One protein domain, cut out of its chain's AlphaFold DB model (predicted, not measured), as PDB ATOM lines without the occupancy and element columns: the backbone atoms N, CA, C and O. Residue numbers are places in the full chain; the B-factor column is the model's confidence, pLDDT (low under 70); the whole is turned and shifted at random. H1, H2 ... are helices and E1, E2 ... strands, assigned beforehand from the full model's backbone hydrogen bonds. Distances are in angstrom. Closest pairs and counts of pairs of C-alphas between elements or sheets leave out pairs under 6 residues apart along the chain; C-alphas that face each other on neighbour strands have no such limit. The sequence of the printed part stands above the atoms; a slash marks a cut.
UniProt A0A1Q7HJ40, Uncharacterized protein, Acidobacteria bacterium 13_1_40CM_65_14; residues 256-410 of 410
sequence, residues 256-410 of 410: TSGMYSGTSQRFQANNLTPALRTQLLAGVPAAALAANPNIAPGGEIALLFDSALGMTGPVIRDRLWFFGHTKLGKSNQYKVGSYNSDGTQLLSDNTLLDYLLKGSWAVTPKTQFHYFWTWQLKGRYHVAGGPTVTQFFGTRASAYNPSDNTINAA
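This is residues 256 to 410 of the 410 residues of an uncharacterized protein of Acidobacteria bacterium 13_1_40CM_65_14 (UniProt A0A1Q7HJ40). A long, twisted slab of five strands, E1 to E5, runs most of the length of the domain, its faces bare over most of that length, with a small head at one end. The head holds two short helices, H1 and H2, and a small two-stranded hairpin, E6 and E7. The printed part has 155 residues, with two named helices and seven named strands in the order E1 H1 H2 E2 E3 E4 E5 E6 E7; the class is mostly strand. The large sheet has the order E1, E2, E3, E4, E5, all antiparallel. The whole is extended, a rod spanning 72 by 32 by 30 A, with a radius of gyration of the C-alphas of 23.1 A.

E1, residues 256 to 264, is an edge strand, antiparallel to E2, residues 301 to 316, at 177 degrees; N 259 and O 308 are 2.9 A apart, within hydrogen-bond range. E2 begins a meander, each strand the antiparallel neighbour of the one before, that goes on through E3, residues 320 to 339, E4, residues 345 to 364, and the other edge strand E5, residues 367 to 380. Each step is a hairpin with a tight link; within hydrogen-bond range are N 309 and O 326 at 2.8 A, N 329 and O 352 at 2.8 A, and N 357 and O 373 at 2.8 A. E3 bends by 72 degrees at residue 336. H1, residues 274 to 282, is not on this sheet, but only just, with 4 pairs of C-alphas within 10 A. H2, residues 286 to 291, is only just on it, with 5 such pairs, and only grazes it with residues 287 to 289. H1 and H2 are apart, and in both every O i to N i+4 pair is within hydrogen-bond range. E6, residues 397 to 401, and E7, residues 406 to 409, form an antiparallel hairpin at 149 degrees, with N 408 and O 399 at 2.8 A. The closest C-alphas of E3 and E6 are those of Gly 337 and Ala 397, 5.3 A apart; those of H1 and E7 are Leu 280 and Ile 407, 7.3 A.

E1 begins at C-alpha 256, (-18.214, -25.992, 92.752), and is 27.6 A long. H1 measures 12.5 A and H2 8.6 A. E2 measures 45.5 A, E3 54.7 A, E4 60.3 A and E5 42.7 A; E4 ends at C-alpha 364, (-5.004, -44.574, 107.297). E6 measures 11.0 A and E7 9.1 A, ending at C-alpha 409, (-0.059, 21.879, 100.082).

The C-alphas of Ala 290 and Pro 365 are the two farthest apart, 74.1 A. The printed part has no cut and ends at the chain's last residue, 410. The long link is E5 to E6, residues 381 to 396. Mean pLDDT of the printed part is 80.1; residues 383 to 410 are under 70.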
ATOM      1  N   THR A 256     -18.793 -27.145  93.435       94.19
ATOM      2  CA  THR A 256     -18.214 -25.992  92.752       94.19
ATOM      3  C   THR A 256     -18.788 -24.716  93.350       94.19
ATOM      4  O   THR A 256     -19.896 -24.707  93.884       94.19
ATOM      5  N   SER A 257     -18.020 -23.637  93.284       92.06
ATOM      6  CA  SER A 257     -18.427 -22.314  93.751       92.06
ATOM      7  C   SER A 257     -17.871 -21.251  92.819       92.06
ATOM      8  O   SER A 257     -16.775 -21.417  92.285       92.06
ATOM      9  N   GLY A 258     -18.597 -20.151  92.655       92.50
ATOM     10  CA  GLY A 258     -18.138 -19.012  91.875       92.50
ATOM     11  C   GLY A 258     -18.597 -17.702  92.492       92.50
ATOM     12  O   GLY A 258     -19.701 -17.623  93.024       92.50
ATOM     13  N   MET A 259     -17.743 -16.688  92.407       90.44
ATOM     14  CA  MET A 259     -18.014 -15.325  92.845       90.44
ATOM     15  C   MET A 259     -17.606 -14.362  91.733       90.44
ATOM     16  O   MET A 259     -16.571 -14.546  91.093       90.44
ATOM     17  N   TYR A 260     -18.405 -13.318  91.538       91.56
ATOM     18  CA  TYR A 260     -18.021 -12.147  90.766       91.56
ATOM     19  C   TYR A 260     -18.514 -10.898  91.487       91.56
ATOM     20  O   TYR A 260     -19.693 -10.802  91.828       91.56
ATOM     21  N   SER A 261     -17.621  -9.939  91.694       89.62
ATOM     22  CA  SER A 261     -17.959  -8.606  92.178       89.62
ATOM     23  C   SER A 261     -17.280  -7.580  91.282       89.62
ATOM     24  O   SER A 261     -16.210  -7.822  90.726       89.62
ATOM     25  N   GLY A 262     -17.901  -6.425  91.081       90.88
ATOM     26  CA  GLY A 262     -17.281  -5.407  90.255       90.88
ATOM     27  C   GLY A 262     -18.038  -4.101  90.235       90.88
ATOM     28  O   GLY A 262     -19.240  -4.037  90.479       90.88
ATOM     29  N   THR A 263     -17.301  -3.043  89.937       91.62
ATOM     30  CA  THR A 263     -17.827  -1.704  89.736       91.62
ATOM     31  C   THR A 263     -17.000  -0.979  88.679       91.62
ATOM     32  O   THR A 263     -15.896  -1.379  88.299       91.62
ATOM     33  N   SER A 264     -17.553   0.103  88.161       92.50
ATOM     34  CA  SER A 264     -16.877   0.986  87.219       92.50
ATOM     35  C   SER A 264     -17.261   2.421  87.526       92.50
ATOM     36  O   SER A 264     -18.126   2.683  88.368       92.50
ATOM     37  N   GLN A 265     -16.671   3.363  86.801       89.75
ATOM     38  CA  GLN A 265     -17.025   4.779  86.895       89.75
ATOM     39  C   GLN A 265     -18.539   5.028  86.764       89.75
ATOM     40  O   GLN A 265     -19.089   5.889  87.438       89.75
ATOM     41  N   ARG A 266     -19.245   4.212  85.968       91.25
ATOM     42  CA  ARG A 266     -20.695   4.345  85.732       91.25
ATOM     43  C   ARG A 266     -21.569   3.972  86.930       91.25
ATOM     44  O   ARG A 266     -22.734   4.349  86.955       91.25
ATOM     45  N   PHE A 267     -21.031   3.223  87.888       91.00
ATOM     46  CA  PHE A 267     -21.740   2.792  89.096       91.00
ATOM     47  C   PHE A 267     -21.349   3.622  90.327       91.00
ATOM     48  O   PHE A 267     -21.665   3.244  91.452       91.00
ATOM     49  N   GLN A 268     -20.650   4.741  90.127       88.44
ATOM     50  CA  GLN A 268     -20.256   5.653  91.192       88.44
ATOM     51  C   GLN A 268     -21.045   6.955  91.114       88.44
ATOM     52  O   GLN A 268     -21.321   7.477  90.035       88.44
ATOM     53  N   ALA A 269     -21.378   7.490  92.286       88.25
ATOM     54  CA  ALA A 269     -21.885   8.843  92.435       88.25
ATOM     55  C   ALA A 269     -20.758   9.766  92.913       88.25
ATOM     56  O   ALA A 269     -19.855   9.346  93.636       88.25
ATOM     57  N   ASN A 270     -20.835  11.037  92.526       85.38
ATOM     58  CA  ASN A 270     -19.910  12.055  93.000       85.38
ATOM     59  C   ASN A 270     -20.271  12.471  94.437       85.38
ATOM     60  O   ASN A 270     -21.419  12.819  94.712       85.38
ATOM     61  N   ASN A 271     -19.286  12.472  95.334       85.69
ATOM     62  CA  ASN A 271     -19.414  12.924  96.721       85.69
ATOM     63  C   ASN A 271     -18.617  14.212  97.021       85.69
ATOM     64  O   ASN A 271     -18.508  14.613  98.179       85.69
ATOM     65  N   LEU A 272     -18.047  14.861  96.003       87.88
ATOM     66  CA  LEU A 272     -17.274  16.089  96.153       87.88
ATOM     67  C   LEU A 272     -18.197  17.302  96.275       87.88
ATOM     68  O   LEU A 272     -18.945  17.635  95.356       87.88
ATOM     69  N   THR A 273     -18.088  18.014  97.394       91.44
ATOM     70  CA  THR A 273     -18.720  19.326  97.553       91.44
ATOM     71  C   THR A 273     -18.007  20.372  96.684       91.44
ATOM     72  O   THR A 273     -16.821  20.208  96.375       91.44
ATOM     73  N   PRO A 274     -18.670  21.486  96.312       92.56
ATOM     74  CA  PRO A 274     -18.014  22.569  95.577       92.56
ATOM     75  C   PRO A 274     -16.748  23.088  96.274       92.56
ATOM     76  O   PRO A 274     -15.731  23.292  95.618       92.56
ATOM     77  N   ALA A 275     -16.780  23.220  97.605       92.00
ATOM     78  CA  ALA A 275     -15.632  23.658  98.399       92.00
ATOM     79  C   ALA A 275     -14.446  22.683  98.299       92.00
ATOM     80  O   ALA A 275     -13.325  23.102  98.007       92.00
ATOM     81  N   LEU A 276     -14.699  21.377  98.464       87.94
ATOM     82  CA  LEU A 276     -13.657  20.353  98.358       87.94
ATOM     83  C   LEU A 276     -13.095  20.271  96.933       87.94
ATOM     84  O   LEU A 276     -11.888  20.125  96.746       87.94
ATOM     85  N   ARG A 277     -13.950  20.429  95.915       89.19
ATOM     86  CA  ARG A 277     -13.519  20.481  94.513       89.19
ATOM     87  C   ARG A 277     -12.564  21.647  94.265       89.19
ATOM     88  O   ARG A 277     -11.524  21.440  93.647       89.19
ATOM     89  N   THR A 278     -12.881  22.846  94.752       89.75
ATOM     90  CA  THR A 278     -11.996  24.014  94.622       89.75
ATOM     91  C   THR A 278     -10.652  23.779  95.302       89.75
ATOM     92  O   THR A 278      -9.612  24.061  94.710       89.75
ATOM     93  N   GLN A 279     -10.653  23.205  96.507       86.50
ATOM     94  CA  GLN A 279      -9.419  22.886  97.223       86.50
ATOM     95  C   GLN A 279      -8.557  21.861  96.477       86.50
ATOM     96  O   GLN A 279      -7.349  22.042  96.346       86.50
ATOM     97  N   LEU A 280      -9.176  20.808  95.944       86.19
ATOM     98  CA  LEU A 280      -8.481  19.807  95.142       86.19
ATOM     99  C   LEU A 280      -7.873  20.407  93.866       86.19
ATOM    100  O   LEU A 280      -6.741  20.072  93.521       86.19
ATOM    101  N   LEU A 281      -8.611  21.290  93.181       86.69
ATOM    102  CA  LEU A 281      -8.140  21.976  91.972       86.69
ATOM    103  C   LEU A 281      -6.955  22.906  92.255       86.69
ATOM    104  O   LEU A 281      -6.048  22.987  91.433       86.69
ATOM    105  N   ALA A 282      -6.918  23.554  93.423       85.62
ATOM    106  CA  ALA A 282      -5.790  24.393  93.830       85.62
ATOM    107  C   ALA A 282      -4.474  23.603  93.980       85.62
ATOM    108  O   ALA A 282      -3.395  24.167  93.823       85.62
ATOM    109  N   GLY A 283      -4.559  22.295  94.253       78.00
ATOM    110  CA  GLY A 283      -3.407  21.393  94.317       78.00
ATOM    111  C   GLY A 283      -2.957  20.829  92.963       78.00
ATOM    112  O   GLY A 283      -1.973  20.089  92.917       78.00
ATOM    113  N   VAL A 284      -3.663  21.127  91.866       82.44
ATOM    114  CA  VAL A 284      -3.316  20.627  90.528       82.44
ATOM    115  C   VAL A 284      -2.176  21.470  89.946       82.44
ATOM    116  O   VAL A 284      -2.267  22.700  89.943       82.44
ATOM    117  N   PRO A 285      -1.109  20.854  89.403       81.00
ATOM    118  CA  PRO A 285      -0.042  21.596  88.741       81.00
ATOM    119  C   PRO A 285      -0.573  22.483  87.608       81.00
ATOM    120  O   PRO A 285      -1.363  22.035  86.776       81.00
ATOM    121  N   ALA A 286      -0.078  23.721  87.520       84.38
ATOM    122  CA  ALA A 286      -0.517  24.678  86.502       84.38
ATOM    123  C   ALA A 286      -0.353  24.148  85.065       84.38
ATOM    124  O   ALA A 286      -1.203  24.406  84.221       84.38
ATOM    125  N   ALA A 287       0.698  23.362  84.796       83.69
ATOM    126  CA  ALA A 287       0.905  22.722  83.496       83.69
ATOM    127  C   ALA A 287      -0.206  21.711  83.152       83.69
ATOM    128  O   ALA A 287      -0.702  21.707  82.028       83.69
ATOM    129  N   ALA A 288      -0.647  20.913  84.130       83.25
ATOM    130  CA  ALA A 288      -1.739  19.960  83.947       83.25
ATOM    131  C   ALA A 288      -3.083  20.679  83.733       83.25
ATOM    132  O   ALA A 288      -3.841  20.296  82.846       83.25
ATOM    133  N   LEU A 289      -3.354  21.761  84.478       86.31
ATOM    134  CA  LEU A 289      -4.543  22.601  84.263       86.31
ATOM    135  C   LEU A 289      -4.522  23.325  82.912       86.31
ATOM    136  O   LEU A 289      -5.568  23.480  82.289       86.31
ATOM    137  N   ALA A 290      -3.350  23.765  82.448       88.88
ATOM    138  CA  ALA A 290      -3.209  24.394  81.139       88.88
ATOM    139  C   ALA A 290      -3.493  23.401  80.002       88.88
ATOM    140  O   ALA A 290      -4.141  23.763  79.023       88.88
ATOM    141  N   ALA A 291      -3.038  22.152  80.144       89.50
ATOM    142  CA  ALA A 291      -3.314  21.087  79.185       89.50
ATOM    143  C   ALA A 291      -4.778  20.610  79.238       89.50
ATOM    144  O   ALA A 291      -5.367  20.311  78.200       89.50
ATOM    145  N   ASN A 292      -5.389  20.583  80.428       91.00
ATOM    146  CA  ASN A 292      -6.786  20.211  80.627       91.00
ATOM    147  C   ASN A 292      -7.475  21.106  81.682       91.00
ATOM    148  O   ASN A 292      -7.437  20.810  82.880       91.00
ATOM    149  N   PRO A 293      -8.188  22.165  81.258       89.62
ATOM    150  CA  PRO A 293      -8.915  23.043  82.180       89.62
ATOM    151  C   PRO A 293     -10.107  22.371  82.878       89.62
ATOM    152  O   PRO A 293     -10.588  22.863  83.898       89.62
ATOM    153  N   ASN A 294     -10.591  21.247  82.340       89.25
ATOM    154  CA  ASN A 294     -11.784  20.540  82.807       89.25
ATOM    155  C   ASN A 294     -11.451  19.311  83.668       89.25
ATOM    156  O   ASN A 294     -12.276  18.402  83.783       89.25
ATOM    157  N   ILE A 295     -10.259  19.266  84.275       86.75
ATOM    158  CA  ILE A 295      -9.869  18.188  85.190       86.75
ATOM    159  C   ILE A 295     -10.965  17.965  86.241       86.75
ATOM    160  O   ILE A 295     -11.416  18.887  86.929       86.75
ATOM    161  N   ALA A 296     -11.398  16.713  86.364       86.12
ATOM    162  CA  ALA A 296     -12.219  16.251  87.469       86.12
ATOM    163  C   ALA A 296     -11.271  15.731  88.555       86.12
ATOM    164  O   ALA A 296     -10.755  14.627  88.417       86.12
ATOM    165  N   PRO A 297     -10.966  16.514  89.603       82.88
ATOM    166  CA  PRO A 297     -10.095  16.015  90.649       82.88
ATOM    167  C   PRO A 297     -10.830  14.934  91.438       82.88
ATOM    168  O   PRO A 297     -11.989  15.115  91.800       82.88
ATOM    169  N   GLY A 298     -10.159  13.831  91.751       81.38
ATOM    170  CA  GLY A 298     -10.797  12.760  92.504       81.38
ATOM    171  C   GLY A 298     -10.016  11.458  92.508       81.38
ATOM    172  O   GLY A 298      -8.954  11.338  91.895       81.38
ATOM    173  N   GLY A 299     -10.554  10.499  93.258       82.38
ATOM    174  CA  GLY A 299     -10.038   9.139  93.387       82.38
ATOM    175  C   GLY A 299     -10.984   8.110  92.783       82.38
ATOM    176  O   GLY A 299     -11.215   7.069  93.395       82.38
ATOM    177  N   GLU A 300     -11.611   8.446  91.655       87.31
ATOM    178  CA  GLU A 300     -12.652   7.622  91.041       87.31
ATOM    179  C   GLU A 300     -12.116   6.241  90.643       87.31
ATOM    180  O   GLU A 300     -10.986   6.087  90.163       87.31
ATOM    181  N   ILE A 301     -12.948   5.216  90.826       90.06
ATOM    182  CA  ILE A 301     -12.643   3.857  90.390       90.06
ATOM    183  C   ILE A 301     -12.923   3.784  88.886       90.06
ATOM    184  O   ILE A 301     -14.075   3.826  88.457       90.06
ATOM    185  N   ALA A 302     -11.882   3.659  88.068       91.12
ATOM    186  CA  ALA A 302     -12.051   3.483  86.628       91.12
ATOM    187  C   ALA A 302     -12.656   2.100  86.326       91.12
ATOM    188  O   ALA A 302     -13.640   1.980  85.595       91.12
ATOM    189  N   LEU A 303     -12.091   1.056  86.937       92.00
ATOM    190  CA  LEU A 303     -12.573  -0.319  86.849       92.00
ATOM    191  C   LEU A 303     -12.102  -1.097  88.076       92.00
ATOM    192  O   LEU A 303     -10.910  -1.119  88.371       92.00
ATOM    193  N   LEU A 304     -13.016  -1.787  88.742       92.19
ATOM    194  CA  LEU A 304     -12.698  -2.742  89.792       92.19
ATOM    195  C   LEU A 304     -13.492  -4.011  89.521       92.19
ATOM    196  O   LEU A 304     -14.698  -3.936  89.294       92.19
ATOM    197  N   PHE A 305     -12.841  -5.162  89.558       92.75
ATOM    198  CA  PHE A 305     -13.556  -6.425  89.652       92.75
ATOM    199  C   PHE A 305     -12.757  -7.453  90.439       92.75
ATOM    200  O   PHE A 305     -11.522  -7.436  90.439       92.75
ATOM    201  N   ASP A 306     -13.497  -8.363  91.051       91.19
ATOM    202  CA  ASP A 306     -13.021  -9.617  91.591       91.19
ATOM    203  C   ASP A 306     -13.771 -10.767  90.958       91.19
ATOM    204  O   ASP A 306     -14.970 -10.688  90.681       91.19
ATOM    205  N   SER A 307     -13.072 -11.869  90.785       93.62
ATOM    206  CA  SER A 307     -13.693 -13.115  90.398       93.62
ATOM    207  C   SER A 307     -12.964 -14.248  91.071       93.62
ATOM    208  O   SER A 307     -11.737 -14.243  91.113       93.62
ATOM    209  N   ALA A 308     -13.723 -15.216  91.562       94.06
ATOM    210  CA  ALA A 308     -13.177 -16.423  92.144       94.06
ATOM    211  C   ALA A 308     -13.957 -17.636  91.651       94.06
ATOM    212  O   ALA A 308     -15.182 -17.595  91.519       94.06
ATOM    213  N   LEU A 309     -13.247 -18.728  91.394       96.25
ATOM    214  CA  LEU A 309     -13.814 -20.036  91.094       96.25
ATOM    215  C   LEU A 309     -13.187 -21.060  92.027       96.25
ATOM    216  O   LEU A 309     -11.978 -21.066  92.246       96.25
ATOM    217  N   GLY A 310     -14.019 -21.943  92.563       95.56
ATOM    218  CA  GLY A 310     -13.608 -23.008  93.463       95.56
ATOM    219  C   GLY A 310     -14.206 -24.344  93.049       95.56
ATOM    220  O   GLY A 310     -15.339 -24.410  92.569       95.56
ATOM    221  N   MET A 311     -13.453 -25.416  93.263       96.38
ATOM    222  CA  MET A 311     -13.918 -26.787  93.080       96.38
ATOM    223  C   MET A 311     -13.310 -27.693  94.144       96.38
ATOM    224  O   MET A 311     -12.108 -27.668  94.378       96.38
ATOM    225  N   THR A 312     -14.135 -28.512  94.781       93.69
ATOM    226  CA  THR A 312     -13.738 -29.476  95.812       93.69
ATOM    227  C   THR A 312     -14.361 -30.825  95.504       93.69
ATOM    228  O   THR A 312     -15.493 -30.878  95.030       93.69
ATOM    229  N   GLY A 313     -13.653 -31.924  95.752       93.38
ATOM    230  CA  GLY A 313     -14.207 -33.253  95.514       93.38
ATOM    231  C   GLY A 313     -13.224 -34.398  95.756       93.38
ATOM    232  O   GLY A 313     -12.068 -34.170  96.123       93.38
ATOM    233  N   PRO A 314     -13.665 -35.650  95.543       93.81
ATOM    234  CA  PRO A 314     -12.795 -36.810  95.643       93.81
ATOM    235  C   PRO A 314     -11.976 -36.987  94.362       93.81
ATOM    236  O   PRO A 314     -12.519 -36.972  93.260       93.81
ATOM    237  N   VAL A 315     -10.677 -37.235  94.517       94.75
ATOM    238  CA  VAL A 315      -9.867 -37.903  93.485       94.75
ATOM    239  C   VAL A 315     -10.086 -39.414  93.594       94.75
ATOM    240  O   VAL A 315     -10.338 -40.090  92.603       94.75
ATOM    241  N   ILE A 316     -10.044 -39.935  94.825       92.19
ATOM    242  CA  ILE A 316     -10.380 -41.310  95.192       92.19
ATOM    243  C   ILE A 316     -11.304 -41.219  96.401       92.19
ATOM    244  O   ILE A 316     -10.893 -40.722  97.451       92.19
ATOM    245  N   ARG A 317     -12.547 -41.695  96.269       88.00
ATOM    246  CA  ARG A 317     -13.506 -41.676  97.383       88.00
ATOM    247  C   ARG A 317     -12.910 -42.345  98.621       88.00
ATOM    248  O   ARG A 317     -12.175 -43.324  98.506       88.00
ATOM    249  N   ASP A 318     -13.194 -41.766  99.781       85.31
ATOM    250  CA  ASP A 318     -12.762 -42.248 101.101       85.31
ATOM    251  C   ASP A 318     -11.246 -42.243 101.353       85.31
ATOM    252  O   ASP A 318     -10.809 -42.610 102.444       85.31
ATOM    253  N   ARG A 319     -10.425 -41.795 100.391       87.88
ATOM    254  CA  ARG A 319      -8.963 -41.777 100.539       87.88
ATOM    255  C   ARG A 319      -8.302 -40.475 100.139       87.88
ATOM    256  O   ARG A 319      -7.455 -40.002 100.885       87.88
ATOM    257  N   LEU A 320      -8.610 -39.922  98.972       91.31
ATOM    258  CA  LEU A 320      -7.879 -38.788  98.412       91.31
ATOM    259  C   LEU A 320      -8.851 -37.755  97.868       91.31
ATOM    260  O   LEU A 320      -9.655 -38.049  96.983       91.31
ATOM    261  N   TRP A 321      -8.719 -36.526  98.340       93.44
ATOM    262  CA  TRP A 321      -9.566 -35.416  97.940       93.44
ATOM    263  C   TRP A 321      -8.746 -34.216  97.510       93.44
ATOM    264  O   TRP A 321      -7.589 -34.056  97.906       93.44
ATOM    265  N   PHE A 322      -9.371 -33.363  96.711       95.00
ATOM    266  CA  PHE A 322      -8.782 -32.127  96.237       95.00
ATOM    267  C   PHE A 322      -9.686 -30.938  96.554       95.00
ATOM    268  O   PHE A 322     -10.911 -31.059  96.627       95.00
ATOM    269  N   PHE A 323      -9.058 -29.780  96.687       95.94
ATOM    270  CA  PHE A 323      -9.671 -28.472  96.569       95.94
ATOM    271  C   PHE A 323      -8.813 -27.627  95.625       95.94
ATOM    272  O   PHE A 323      -7.586 -27.656  95.698       95.94
ATOM    273  N   GLY A 324      -9.456 -26.919  94.707       96.44
ATOM    274  CA  GLY A 324      -8.829 -25.986  93.789       96.44
ATOM    275  C   GLY A 324      -9.555 -24.653  93.816       96.44
ATOM    276  O   GLY A 324     -10.784 -24.615  93.854       96.44
ATOM    277  N   HIS A 325      -8.784 -23.576  93.779       96.00
ATOM    278  CA  HIS A 325      -9.239 -22.199  93.775       96.00
ATOM    279  C   HIS A 325      -8.468 -21.413  92.720       96.00
ATOM    280  O   HIS A 325      -7.263 -21.610  92.547       96.00
ATOM    281  N   THR A 326      -9.154 -20.506  92.039       95.94
ATOM    282  CA  THR A 326      -8.506 -19.461  91.259       95.94
ATOM    283  C   THR A 326      -9.239 -18.150  91.416       95.94
ATOM    284  O   THR A 326     -10.469 -18.136  91.478       95.94
ATOM    285  N   LYS A 327      -8.477 -17.060  91.417       93.75
ATOM    286  CA  LYS A 327      -9.004 -15.706  91.428       93.75
ATOM    287  C   LYS A 327      -8.336 -14.830  90.385       93.75
ATOM    288  O   LYS A 327      -7.122 -14.882  90.204       93.75
ATOM    289  N   LEU A 328      -9.141 -13.991  89.739       94.31
ATOM    290  CA  LEU A 328      -8.681 -12.884  88.911       94.31
ATOM    291  C   LEU A 328      -9.317 -11.593  89.420       94.31
ATOM    292  O   LEU A 328     -10.523 -11.389  89.284       94.31
ATOM    293  N   GLY A 329      -8.478 -10.712  89.955       92.75
ATOM    294  CA  GLY A 329      -8.854  -9.381  90.404       92.75
ATOM    295  C   GLY A 329      -8.167  -8.291  89.588       92.75
ATOM    296  O   GLY A 329      -7.007  -8.422  89.181       92.75
ATOM    297  N   LYS A 330      -8.862  -7.174  89.380       92.50
ATOM    298  CA  LYS A 330      -8.301  -5.956  88.788       92.50
ATOM    299  C   LYS A 330      -8.793  -4.735  89.545       92.50
ATOM    300  O   LYS A 330      -9.985  -4.620  89.798       92.50
ATOM    301  N   SER A 331      -7.888  -3.814  89.858       91.38
ATOM    302  CA  SER A 331      -8.212  -2.516  90.456       91.38
ATOM    303  C   SER A 331      -7.487  -1.411  89.704       91.38
ATOM    304  O   SER A 331      -6.260  -1.311  89.749       91.38
ATOM    305  N   ASN A 332      -8.272  -0.596  89.012       90.75
ATOM    306  CA  ASN A 332      -7.859   0.577  88.268       90.75
ATOM    307  C   ASN A 332      -8.517   1.800  88.909       90.75
ATOM    308  O   ASN A 332      -9.740   1.944  88.874       90.75
ATOM    309  N   GLN A 333      -7.708   2.680  89.487       87.00
ATOM    310  CA  GLN A 333      -8.184   3.834  90.247       87.00
ATOM    311  C   GLN A 333      -7.385   5.074  89.920       87.00
ATOM    312  O   GLN A 333      -6.154   5.026  89.910       87.00
ATOM    313  N   TYR A 334      -8.067   6.200  89.761       86.88
ATOM    314  CA  TYR A 334      -7.382   7.479  89.716       86.88
ATOM    315  C   TYR A 334      -6.827   7.832  91.095       86.88
ATOM    316  O   TYR A 334      -7.437   7.545  92.129       86.88
ATOM    317  N   LYS A 335      -5.631   8.421  91.128       80.75
ATOM    318  CA  LYS A 335      -5.009   8.879  92.372       80.75
ATOM    319  C   LYS A 335      -5.199  10.379  92.537       80.75
ATOM    320  O   LYS A 335      -4.782  11.184  91.705       80.75
ATOM    321  N   VAL A 336      -5.824  10.743  93.655       80.06
ATOM    322  CA  VAL A 336      -6.003  12.136  94.071       80.06
ATOM    323  C   VAL A 336      -4.638  12.823  94.135       80.06
ATOM    324  O   VAL A 336      -3.675  12.247  94.637       80.06
ATOM    325  N   GLY A 337      -4.550  14.048  93.614       75.31
ATOM    326  CA  GLY A 337      -3.327  14.855  93.687       75.31
ATOM    327  C   GLY A 337      -2.210  14.435  92.726       75.31
ATOM    328  O   GLY A 337      -1.140  15.033  92.761       75.31
ATOM    329  N   SER A 338      -2.440  13.432  91.872       77.75
ATOM    330  CA  SER A 338      -1.448  12.912  90.925       77.75
ATOM    331  C   SER A 338      -1.902  13.139  89.484       77.75
ATOM    332  O   SER A 338      -2.910  12.574  89.052       77.75
ATOM    333  N   TYR A 339      -1.153  13.958  88.745       77.81
ATOM    334  CA  TYR A 339      -1.498  14.403  87.393       77.81
ATOM    335  C   TYR A 339      -0.286  14.322  86.465       77.81
ATOM    336  O   TYR A 339       0.849  14.535  86.890       77.81
ATOM    337  N   ASN A 340      -0.551  14.046  85.197       75.62
ATOM    338  CA  ASN A 340       0.421  14.060  84.117       75.62
ATOM    339  C   ASN A 340       0.511  15.465  83.505       75.62
ATOM    340  O   ASN A 340      -0.409  16.280  83.620       75.62
ATOM    341  N   SER A 341       1.621  15.755  82.824       73.00
ATOM    342  CA  SER A 341       1.835  17.045  82.151       73.00
ATOM    343  C   SER A 341       0.850  17.310  81.007       73.00
ATOM    344  O   SER A 341       0.650  18.463  80.642       73.00
ATOM    345  N   ASP A 342       0.212  16.266  80.475       79.12
ATOM    346  CA  ASP A 342      -0.848  16.342  79.464       79.12
ATOM    347  C   ASP A 342      -2.251  16.603  80.054       79.12
ATOM    348  O   ASP A 342      -3.237  16.637  79.320       79.12
ATOM    349  N   GLY A 343      -2.359  16.795  81.375       82.25
ATOM    350  CA  GLY A 343      -3.625  17.081  82.048       82.25
ATOM    351  C   GLY A 343      -4.484  15.849  82.353       82.25
ATOM    352  O   GLY A 343      -5.633  15.994  82.782       82.25
ATOM    353  N   THR A 344      -3.959  14.635  82.161       84.50
ATOM    354  CA  THR A 344      -4.607  13.393  82.614       84.50
ATOM    355  C   THR A 344      -4.266  13.077  84.077       84.50
ATOM    356  O   THR A 344      -3.217  13.463  84.588       84.50
ATOM    357  N   GLN A 345      -5.163  12.392  84.796       83.31
ATOM    358  CA  GLN A 345      -4.878  11.904  86.151       83.31
ATOM    359  C   GLN A 345      -4.075  10.605  86.118       83.31
ATOM    360  O   GLN A 345      -4.278   9.761  85.245       83.31
ATOM    361  N   LEU A 346      -3.235  10.399  87.136       79.81
ATOM    362  CA  LEU A 346      -2.558   9.122  87.330       79.81
ATOM    363  C   LEU A 346      -3.585   8.016  87.565       79.81
ATOM    364  O   LEU A 346      -4.283   8.006  88.582       79.81
ATOM    365  N   LEU A 347      -3.618   7.056  86.648       84.50
ATOM    366  CA  LEU A 347      -4.316   5.797  86.824       84.50
ATOM    367  C   LEU A 347      -3.383   4.816  87.532       84.50
ATOM    368  O   LEU A 347      -2.339   4.479  86.996       84.50
ATOM    369  N   SER A 348      -3.761   4.339  88.715       84.06
ATOM    370  CA  SER A 348      -3.104   3.200  89.347       84.06
ATOM    371  C   SER A 348      -3.840   1.926  88.992       84.06
ATOM    372  O   SER A 348      -4.982   1.727  89.405       84.06
ATOM    373  N   ASP A 349      -3.176   1.070  88.233       86.06
ATOM    374  CA  ASP A 349      -3.697  -0.176  87.703       86.06
ATOM    375  C   ASP A 349      -2.938  -1.370  88.278       86.06
ATOM    376  O   ASP A 349      -1.707  -1.481  88.271       86.06
ATOM    377  N   ASN A 350      -3.721  -2.276  88.838       87.56
ATOM    378  CA  ASN A 350      -3.222  -3.425  89.555       87.56
ATOM    379  C   ASN A 350      -4.031  -4.644  89.125       87.56
ATOM    380  O   ASN A 350      -5.253  -4.575  88.978       87.56
ATOM    381  N   THR A 351      -3.351  -5.766  88.947       91.06
ATOM    382  CA  THR A 351      -3.959  -7.065  88.657       91.06
ATOM    383  C   THR A 351      -3.489  -8.072  89.688       91.06
ATOM    384  O   THR A 351      -2.360  -7.993  90.174       91.06
ATOM    385  N   LEU A 352      -4.356  -9.011  90.039       91.62
ATOM    386  CA  LEU A 352      -4.031 -10.123  90.914       91.62
ATOM    387  C   LEU A 352      -4.572 -11.395  90.281       91.62
ATOM    388  O   LEU A 352      -5.773 -11.511  90.054       91.62
ATOM    389  N   LEU A 353      -3.676 -12.327  89.999       93.69
ATOM    390  CA  LEU A 353      -4.012 -13.696  89.657       93.69
ATOM    391  C   LEU A 353      -3.576 -14.579  90.819       93.69
ATOM    392  O   LEU A 353      -2.428 -14.487  91.252       93.69
ATOM    393  N   ASP A 354      -4.484 -15.409  91.308       93.12
ATOM    394  CA  ASP A 354      -4.234 -16.366  92.380       93.12
ATOM    395  C   ASP A 354      -4.684 -17.765  91.956       93.12
ATOM    396  O   ASP A 354      -5.711 -17.935  91.291       93.12
ATOM    397  N   TYR A 355      -3.891 -18.757  92.347       95.12
ATOM    398  CA  TYR A 355      -4.232 -20.167  92.300       95.12
ATOM    399  C   TYR A 355      -3.895 -20.797  93.644       95.12
ATOM    400  O   TYR A 355      -2.789 -20.623  94.158       95.12
ATOM    401  N   LEU A 356      -4.807 -21.615  94.158       95.00
ATOM    402  CA  LEU A 356      -4.540 -22.506  95.278       95.00
ATOM    403  C   LEU A 356      -5.011 -23.914  94.932       95.00
ATOM    404  O   LEU A 356      -6.123 -24.119  94.454       95.00
ATOM    405  N   LEU A 357      -4.153 -24.893  95.194       95.94
ATOM    406  CA  LEU A 357      -4.464 -26.314  95.119       95.94
ATOM    407  C   LEU A 357      -4.182 -26.940  96.478       95.94
ATOM    408  O   LEU A 357      -3.102 -26.748  97.027       95.94
ATOM    409  N   LYS A 358      -5.122 -27.719  97.001       94.62
ATOM    410  CA  LYS A 358      -4.971 -28.479  98.239       94.62
ATOM    411  C   LYS A 358      -5.338 -29.936  97.998       94.62
ATOM    412  O   LYS A 358      -6.436 -30.239  97.542       94.62
ATOM    413  N   GLY A 359      -4.419 -30.840  98.306       94.00
ATOM    414  CA  GLY A 359      -4.631 -32.282  98.347       94.00
ATOM    415  C   GLY A 359      -4.757 -32.754  99.790       94.00
ATOM    416  O   GLY A 359      -4.002 -32.323 100.657       94.00
ATOM    417  N   SER A 360      -5.722 -33.626 100.061       91.81
ATOM    418  CA  SER A 360      -5.925 -34.233 101.381       91.81
ATOM    419  C   SER A 360      -6.003 -35.740 101.235       91.81
ATOM    420  O   SER A 360      -6.837 -36.242 100.485       91.81
ATOM    421  N   TRP A 361      -5.125 -36.460 101.924       90.25
ATOM    422  CA  TRP A 361      -4.977 -37.904 101.812       90.25
ATOM    423  C   TRP A 361      -5.137 -38.565 103.179       90.25
ATOM    424  O   TRP A 361      -4.320 -38.363 104.074       90.25
ATOM    425  N   ALA A 362      -6.166 -39.396 103.331       87.94
ATOM    426  CA  ALA A 362      -6.277 -40.331 104.442       87.94
ATOM    427  C   ALA A 362      -5.390 -41.554 104.153       87.94
ATOM    428  O   ALA A 362      -5.798 -42.497 103.473       87.94
ATOM    429  N   VAL A 363      -4.149 -41.516 104.647       85.81
ATOM    430  CA  VAL A 363      -3.187 -42.627 104.536       85.81
ATOM    431  C   VAL A 363      -3.716 -43.846 105.291       85.81
ATOM    432  O   VAL A 363      -3.650 -44.975 104.806       85.81
ATOM    433  N   THR A 364      -4.284 -43.600 106.472       81.25
ATOM    434  CA  THR A 364      -5.004 -44.574 107.297       81.25
ATOM    435  C   THR A 364      -6.250 -43.899 107.888       81.25
ATOM    436  O   THR A 364      -6.327 -42.669 107.872       81.25
ATOM    437  N   PRO A 365      -7.199 -44.641 108.492       71.88
ATOM    438  CA  PRO A 365      -8.332 -44.030 109.198       71.88
ATOM    439  C   PRO A 365      -7.931 -43.073 110.336       71.88
ATOM    440  O   PRO A 365      -8.742 -42.268 110.775       71.88
ATOM    441  N   LYS A 366      -6.684 -43.157 110.823       71.44
ATOM    442  CA  LYS A 366      -6.153 -42.342 111.929       71.44
ATOM    443  C   LYS A 366      -5.064 -41.358 111.494       71.44
ATOM    444  O   LYS A 366      -4.538 -40.620 112.322       71.44
ATOM    445  N   THR A 367      -4.678 -41.357 110.219       79.50
ATOM    446  CA  THR A 367      -3.547 -40.566 109.722       79.50
ATOM    447  C   THR A 367      -3.923 -39.883 108.424       79.50
ATOM    448  O   THR A 367      -4.212 -40.539 107.423       79.50
ATOM    449  N   GLN A 368      -3.858 -38.557 108.445       80.88
ATOM    450  CA  GLN A 368      -4.136 -37.711 107.296       80.88
ATOM    451  C   GLN A 368      -2.909 -36.873 106.955       80.88
ATOM    452  O   GLN A 368      -2.206 -36.390 107.845       80.88
ATOM    453  N   PHE A 369      -2.675 -36.712 105.659       87.00
ATOM    454  CA  PHE A 369      -1.668 -35.835 105.090       87.00
ATOM    455  C   PHE A 369      -2.366 -34.760 104.261       87.00
ATOM    456  O   PHE A 369      -3.184 -35.077 103.395       87.00
ATOM    457  N   HIS A 370      -2.034 -33.499 104.514       86.38
ATOM    458  CA  HIS A 370      -2.532 -32.369 103.742       86.38
ATOM    459  C   HIS A 370      -1.351 -31.663 103.092       86.38
ATOM    460  O   HIS A 370      -0.342 -31.400 103.741       86.38
ATOM    461  N   TYR A 371      -1.498 -31.351 101.814       90.31
ATOM    462  CA  TYR A 371      -0.547 -30.558 101.055       90.31
ATOM    463  C   TYR A 371      -1.308 -29.447 100.364       90.31
ATOM    464  O   TYR A 371      -2.327 -29.717  99.730       90.31
ATOM    465  N   PHE A 372      -0.813 -28.221 100.449       89.06
ATOM    466  CA  PHE A 372      -1.326 -27.134  99.640       89.06
ATOM    467  C   PHE A 372      -0.193 -26.414  98.923       89.06
ATOM    468  O   PHE A 372       0.939 -26.341  99.397       89.06
ATOM    469  N   TRP A 373      -0.528 -25.887  97.757       92.12
ATOM    470  CA  TRP A 373       0.329 -25.081  96.912       92.12
ATOM    471  C   TRP A 373      -0.459 -23.849  96.497       92.12
ATOM    472  O   TRP A 373      -1.587 -23.967  96.018       92.12
ATOM    473  N   THR A 374       0.137 -22.679  96.681       90.75
ATOM    474  CA  THR A 374      -0.406 -21.414  96.192       90.75
ATOM    475  C   THR A 374       0.604 -20.754  95.269       90.75
ATOM    476  O   THR A 374       1.814 -20.802  95.507       90.75
ATOM    477  N   TRP A 375       0.104 -20.153  94.196       92.62
ATOM    478  CA  TRP A 375       0.884 -19.303  93.314       92.62
ATOM    479  C   TRP A 375       0.097 -18.049  93.013       92.62
ATOM    480  O   TRP A 375      -1.092 -18.105  92.700       92.62
ATOM    481  N   GLN A 376       0.790 -16.920  93.067       91.25
ATOM    482  CA  GLN A 376       0.179 -15.629  92.836       91.25
ATOM    483  C   GLN A 376       1.055 -14.758  91.967       91.25
ATOM    484  O   GLN A 376       2.274 -14.697  92.137       91.25
ATOM    485  N   LEU A 377       0.402 -14.031  91.072       91.12
ATOM    486  CA  LEU A 377       1.022 -13.004  90.265       91.12
ATOM    487  C   LEU A 377       0.267 -11.702  90.477       91.12
ATOM    488  O   LEU A 377      -0.875 -11.543  90.045       91.12
ATOM    489  N   LYS A 378       0.943 -10.756  91.122       87.25
ATOM    490  CA  LYS A 378       0.444  -9.396  91.262       87.25
ATOM    491  C   LYS A 378       1.154  -8.466  90.286       87.25
ATOM    492  O   LYS A 378       2.336  -8.175  90.453       87.25
ATOM    493  N   GLY A 379       0.411  -7.950  89.313       85.31
ATOM    494  CA  GLY A 379       0.858  -6.847  88.472       85.31
ATOM    495  C   GLY A 379       0.611  -5.517  89.177       85.31
ATOM    496  O   GLY A 379      -0.511  -5.236  89.596       85.31
ATOM    497  N   ARG A 380       1.653  -4.694  89.312       80.75
ATOM    498  CA  ARG A 380       1.531  -3.266  89.639       80.75
ATOM    499  C   ARG A 380       2.210  -2.493  88.521       80.75
ATOM    500  O   ARG A 380       3.436  -2.523  88.445       80.75
ATOM    501  N   TYR A 381       1.437  -1.868  87.641       77.12
ATOM    502  CA  TYR A 381       2.014  -1.205  86.471       77.12
ATOM    503  C   TYR A 381       2.311   0.260  86.804       77.12
ATOM    504  O   TYR A 381       3.479   0.660  86.804       77.12
ATOM    505  N   HIS A 382       1.293   1.010  87.238       75.19
ATOM    506  CA  HIS A 382       1.425   2.412  87.631       75.19
ATOM    507  C   HIS A 382       1.116   2.616  89.126       75.19
ATOM    508  O   HIS A 382       0.027   2.307  89.629       75.19
ATOM    509  N   VAL A 383       2.091   3.145  89.874       62.88
ATOM    510  CA  VAL A 383       1.981   3.411  91.318       62.88
ATOM    511  C   VAL A 383       2.664   4.736  91.644       62.88
ATOM    512  O   VAL A 383       3.801   4.963  91.235       62.88
ATOM    513  N   ALA A 384       2.001   5.591  92.424       51.38
ATOM    514  CA  ALA A 384       2.617   6.806  92.950       51.38
ATOM    515  C   ALA A 384       3.824   6.441  93.841       51.38
ATOM    516  O   ALA A 384       3.664   5.730  94.832       51.38
ATOM    517  N   GLY A 385       5.027   6.896  93.467       50.12
ATOM    518  CA  GLY A 385       6.273   6.630  94.205       50.12
ATOM    519  C   GLY A 385       6.876   5.226  94.019       50.12
ATOM    520  O   GLY A 385       7.734   4.835  94.806       50.12
ATOM    521  N   GLY A 386       6.430   4.452  93.020       41.75
ATOM    522  CA  GLY A 386       6.992   3.134  92.696       41.75
ATOM    523  C   GLY A 386       8.244   3.184  91.798       41.75
ATOM    524  O   GLY A 386       8.498   4.199  91.154       41.75
ATOM    525  N   PRO A 387       9.022   2.085  91.714       32.34
ATOM    526  CA  PRO A 387      10.245   2.005  90.906       32.34
ATOM    527  C   PRO A 387       9.996   1.873  89.391       32.34
ATOM    528  O   PRO A 387      10.944   1.939  88.610       32.34
ATOM    529  N   THR A 388       8.749   1.668  88.947       35.53
ATOM    530  CA  THR A 388       8.413   1.616  87.521       35.53
ATOM    531  C   THR A 388       8.409   3.018  86.916       35.53
ATOM    532  O   THR A 388       7.604   3.882  87.250       35.53
ATOM    533  N   VAL A 389       9.353   3.216  86.001       40.28
ATOM    534  CA  VAL A 389       9.591   4.419  85.205       40.28
ATOM    535  C   VAL A 389       8.347   4.773  84.386       40.28
ATOM    536  O   VAL A 389       8.156   4.265  83.289       40.28
ATOM    537  N   THR A 390       7.504   5.670  84.889       35.78
ATOM    538  CA  THR A 390       6.609   6.488  84.058       35.78
ATOM    539  C   THR A 390       6.540   7.887  84.667       35.78
ATOM    540  O   THR A 390       5.973   8.102  85.726       35.78
ATOM    541  N   GLN A 391       7.264   8.801  84.019       40.12
ATOM    542  CA  GLN A 391       7.293  10.261  84.158       40.12
ATOM    543  C   GLN A 391       6.266  10.877  85.134       40.12
ATOM    544  O   GLN A 391       5.131  11.146  84.755       40.12
ATOM    545  N   PHE A 392       6.680  11.206  86.361       50.12
ATOM    546  CA  PHE A 392       5.856  11.994  87.282       50.12
ATOM    547  C   PHE A 392       6.373  13.434  87.342       50.12
ATOM    548  O   PHE A 392       7.338  13.738  88.044       50.12
ATOM    549  N   PHE A 393       5.736  14.336  86.594       40.22
ATOM    550  CA  PHE A 393       5.962  15.771  86.748       40.22
ATOM    551  C   PHE A 393       5.182  16.281  87.971       40.22
ATOM    552  O   PHE A 393       3.985  16.519  87.904       40.22
ATOM    553  N   GLY A 394       5.897  16.451  89.088       41.16
ATOM    554  CA  GLY A 394       5.585  17.383  90.178       41.16
ATOM    555  C   GLY A 394       4.230  17.226  90.875       41.16
ATOM    556  O   GLY A 394       3.309  17.993  90.614       41.16
ATOM    557  N   THR A 395       4.129  16.331  91.858       42.22
ATOM    558  CA  THR A 395       3.021  16.346  92.824       42.22
ATOM    559  C   THR A 395       3.373  17.251  94.015       42.22
ATOM    560  O   THR A 395       4.316  16.981  94.752       42.22
ATOM    561  N   ARG A 396       2.626  18.352  94.211       39.72
ATOM    562  CA  ARG A 396       2.691  19.208  95.425       39.72
ATOM    563  C   ARG A 396       1.599  18.909  96.465       39.72
ATOM    564  O   ARG A 396       1.564  19.539  97.516       39.72
ATOM    565  N   ALA A 397       0.712  17.953  96.203       43.50
ATOM    566  CA  ALA A 397      -0.327  17.541  97.145       43.50
ATOM    567  C   ALA A 397       0.134  16.284  97.898       43.50
ATOM    568  O   ALA A 397      -0.134  15.169  97.450       43.50
ATOM    569  N   SER A 398       0.887  16.440  98.992       43.38
ATOM    570  CA  SER A 398       1.542  15.304  99.663       43.38
ATOM    571  C   SER A 398       0.891  14.821 100.965       43.38
ATOM    572  O   SER A 398       1.311  13.780 101.463       43.38
ATOM    573  N   ALA A 399      -0.170  15.445 101.494       43.66
ATOM    574  CA  ALA A 399      -0.931  14.835 102.595       43.66
ATOM    575  C   ALA A 399      -2.366  15.370 102.713       43.66
ATOM    576  O   ALA A 399      -2.575  16.559 102.930       43.66
ATOM    577  N   TYR A 400      -3.361  14.486 102.629       44.78
ATOM    578  CA  TYR A 400      -4.719  14.769 103.106       44.78
ATOM    579  C   TYR A 400      -4.734  14.668 104.639       44.78
ATOM    580  O   TYR A 400      -4.323  13.640 105.179       44.78
ATOM    581  N   ASN A 401      -5.181  15.717 105.332       43.16
ATOM    582  CA  ASN A 401      -5.389  15.726 106.774       43.16
ATOM    583  C   ASN A 401      -6.850  15.330 107.086       43.16
ATOM    584  O   ASN A 401      -7.780  16.095 106.826       43.16
ATOM    585  N   PRO A 402      -7.089  14.136 107.656       39.78
ATOM    586  CA  PRO A 402      -8.440  13.669 107.948       39.78
ATOM    587  C   PRO A 402      -9.102  14.400 109.127       39.78
ATOM    588  O   PRO A 402     -10.315  14.300 109.272       39.78
ATOM    589  N   SER A 403      -8.340  15.116 109.966       43.16
ATOM    590  CA  SER A 403      -8.887  15.819 111.141       43.16
ATOM    591  C   SER A 403      -9.616  17.122 110.796       43.16
ATOM    592  O   SER A 403     -10.504  17.535 111.538       43.16
ATOM    593  N   ASP A 404      -9.287  17.737 109.658       50.62
ATOM    594  CA  ASP A 404      -9.861  19.007 109.195       50.62
ATOM    595  C   ASP A 404     -10.397  18.947 107.750       50.62
ATOM    596  O   ASP A 404     -10.894  19.948 107.236       50.62
ATOM    597  N   ASN A 405     -10.348  17.770 107.110       45.81
ATOM    598  CA  ASN A 405     -10.770  17.545 105.724       45.81
ATOM    599  C   ASN A 405     -10.025  18.442 104.715       45.81
ATOM    600  O   ASN A 405     -10.608  18.896 103.728       45.81
ATOM    601  N   THR A 406      -8.739  18.713 104.957       40.56
ATOM    602  CA  THR A 406      -7.912  19.547 104.077       40.56
ATOM    603  C   THR A 406      -6.822  18.757 103.358       40.56
ATOM    604  O   THR A 406      -6.373  17.704 103.802       40.56
ATOM    605  N   ILE A 407      -6.378  19.260 102.206       47.28
ATOM    606  CA  ILE A 407      -5.138  18.815 101.562       47.28
ATOM    607  C   ILE A 407      -4.054  19.812 101.938       47.28
ATOM    608  O   ILE A 407      -4.135  20.981 101.559       47.28
ATOM    609  N   ASN A 408      -3.041  19.338 102.656       43.97
ATOM    610  CA  ASN A 408      -1.841  20.108 102.928       43.97
ATOM    611  C   ASN A 408      -1.079  20.274 101.609       43.97
ATOM    612  O   ASN A 408      -0.617  19.296 101.011       43.97
ATOM    613  N   ALA A 409      -0.987  21.515 101.139       38.94
ATOM    614  CA  ALA A 409      -0.059  21.879 100.082       38.94
ATOM    615  C   ALA A 409       1.356  21.916 100.676       38.94
ATOM    616  O   ALA A 409       1.549  22.504 101.740       38.94
ATOM    617  N   ALA A 410       2.317  21.280 100.007       44.94
ATOM    618  CA  ALA A 410       3.737  21.481 100.292       44.94
ATOM    619  C   ALA A 410       4.268  22.761  99.625       44.94
ATOM    620  O   ALA A 410       3.951  23.006  98.428       44.94
TER     621      ALA A 410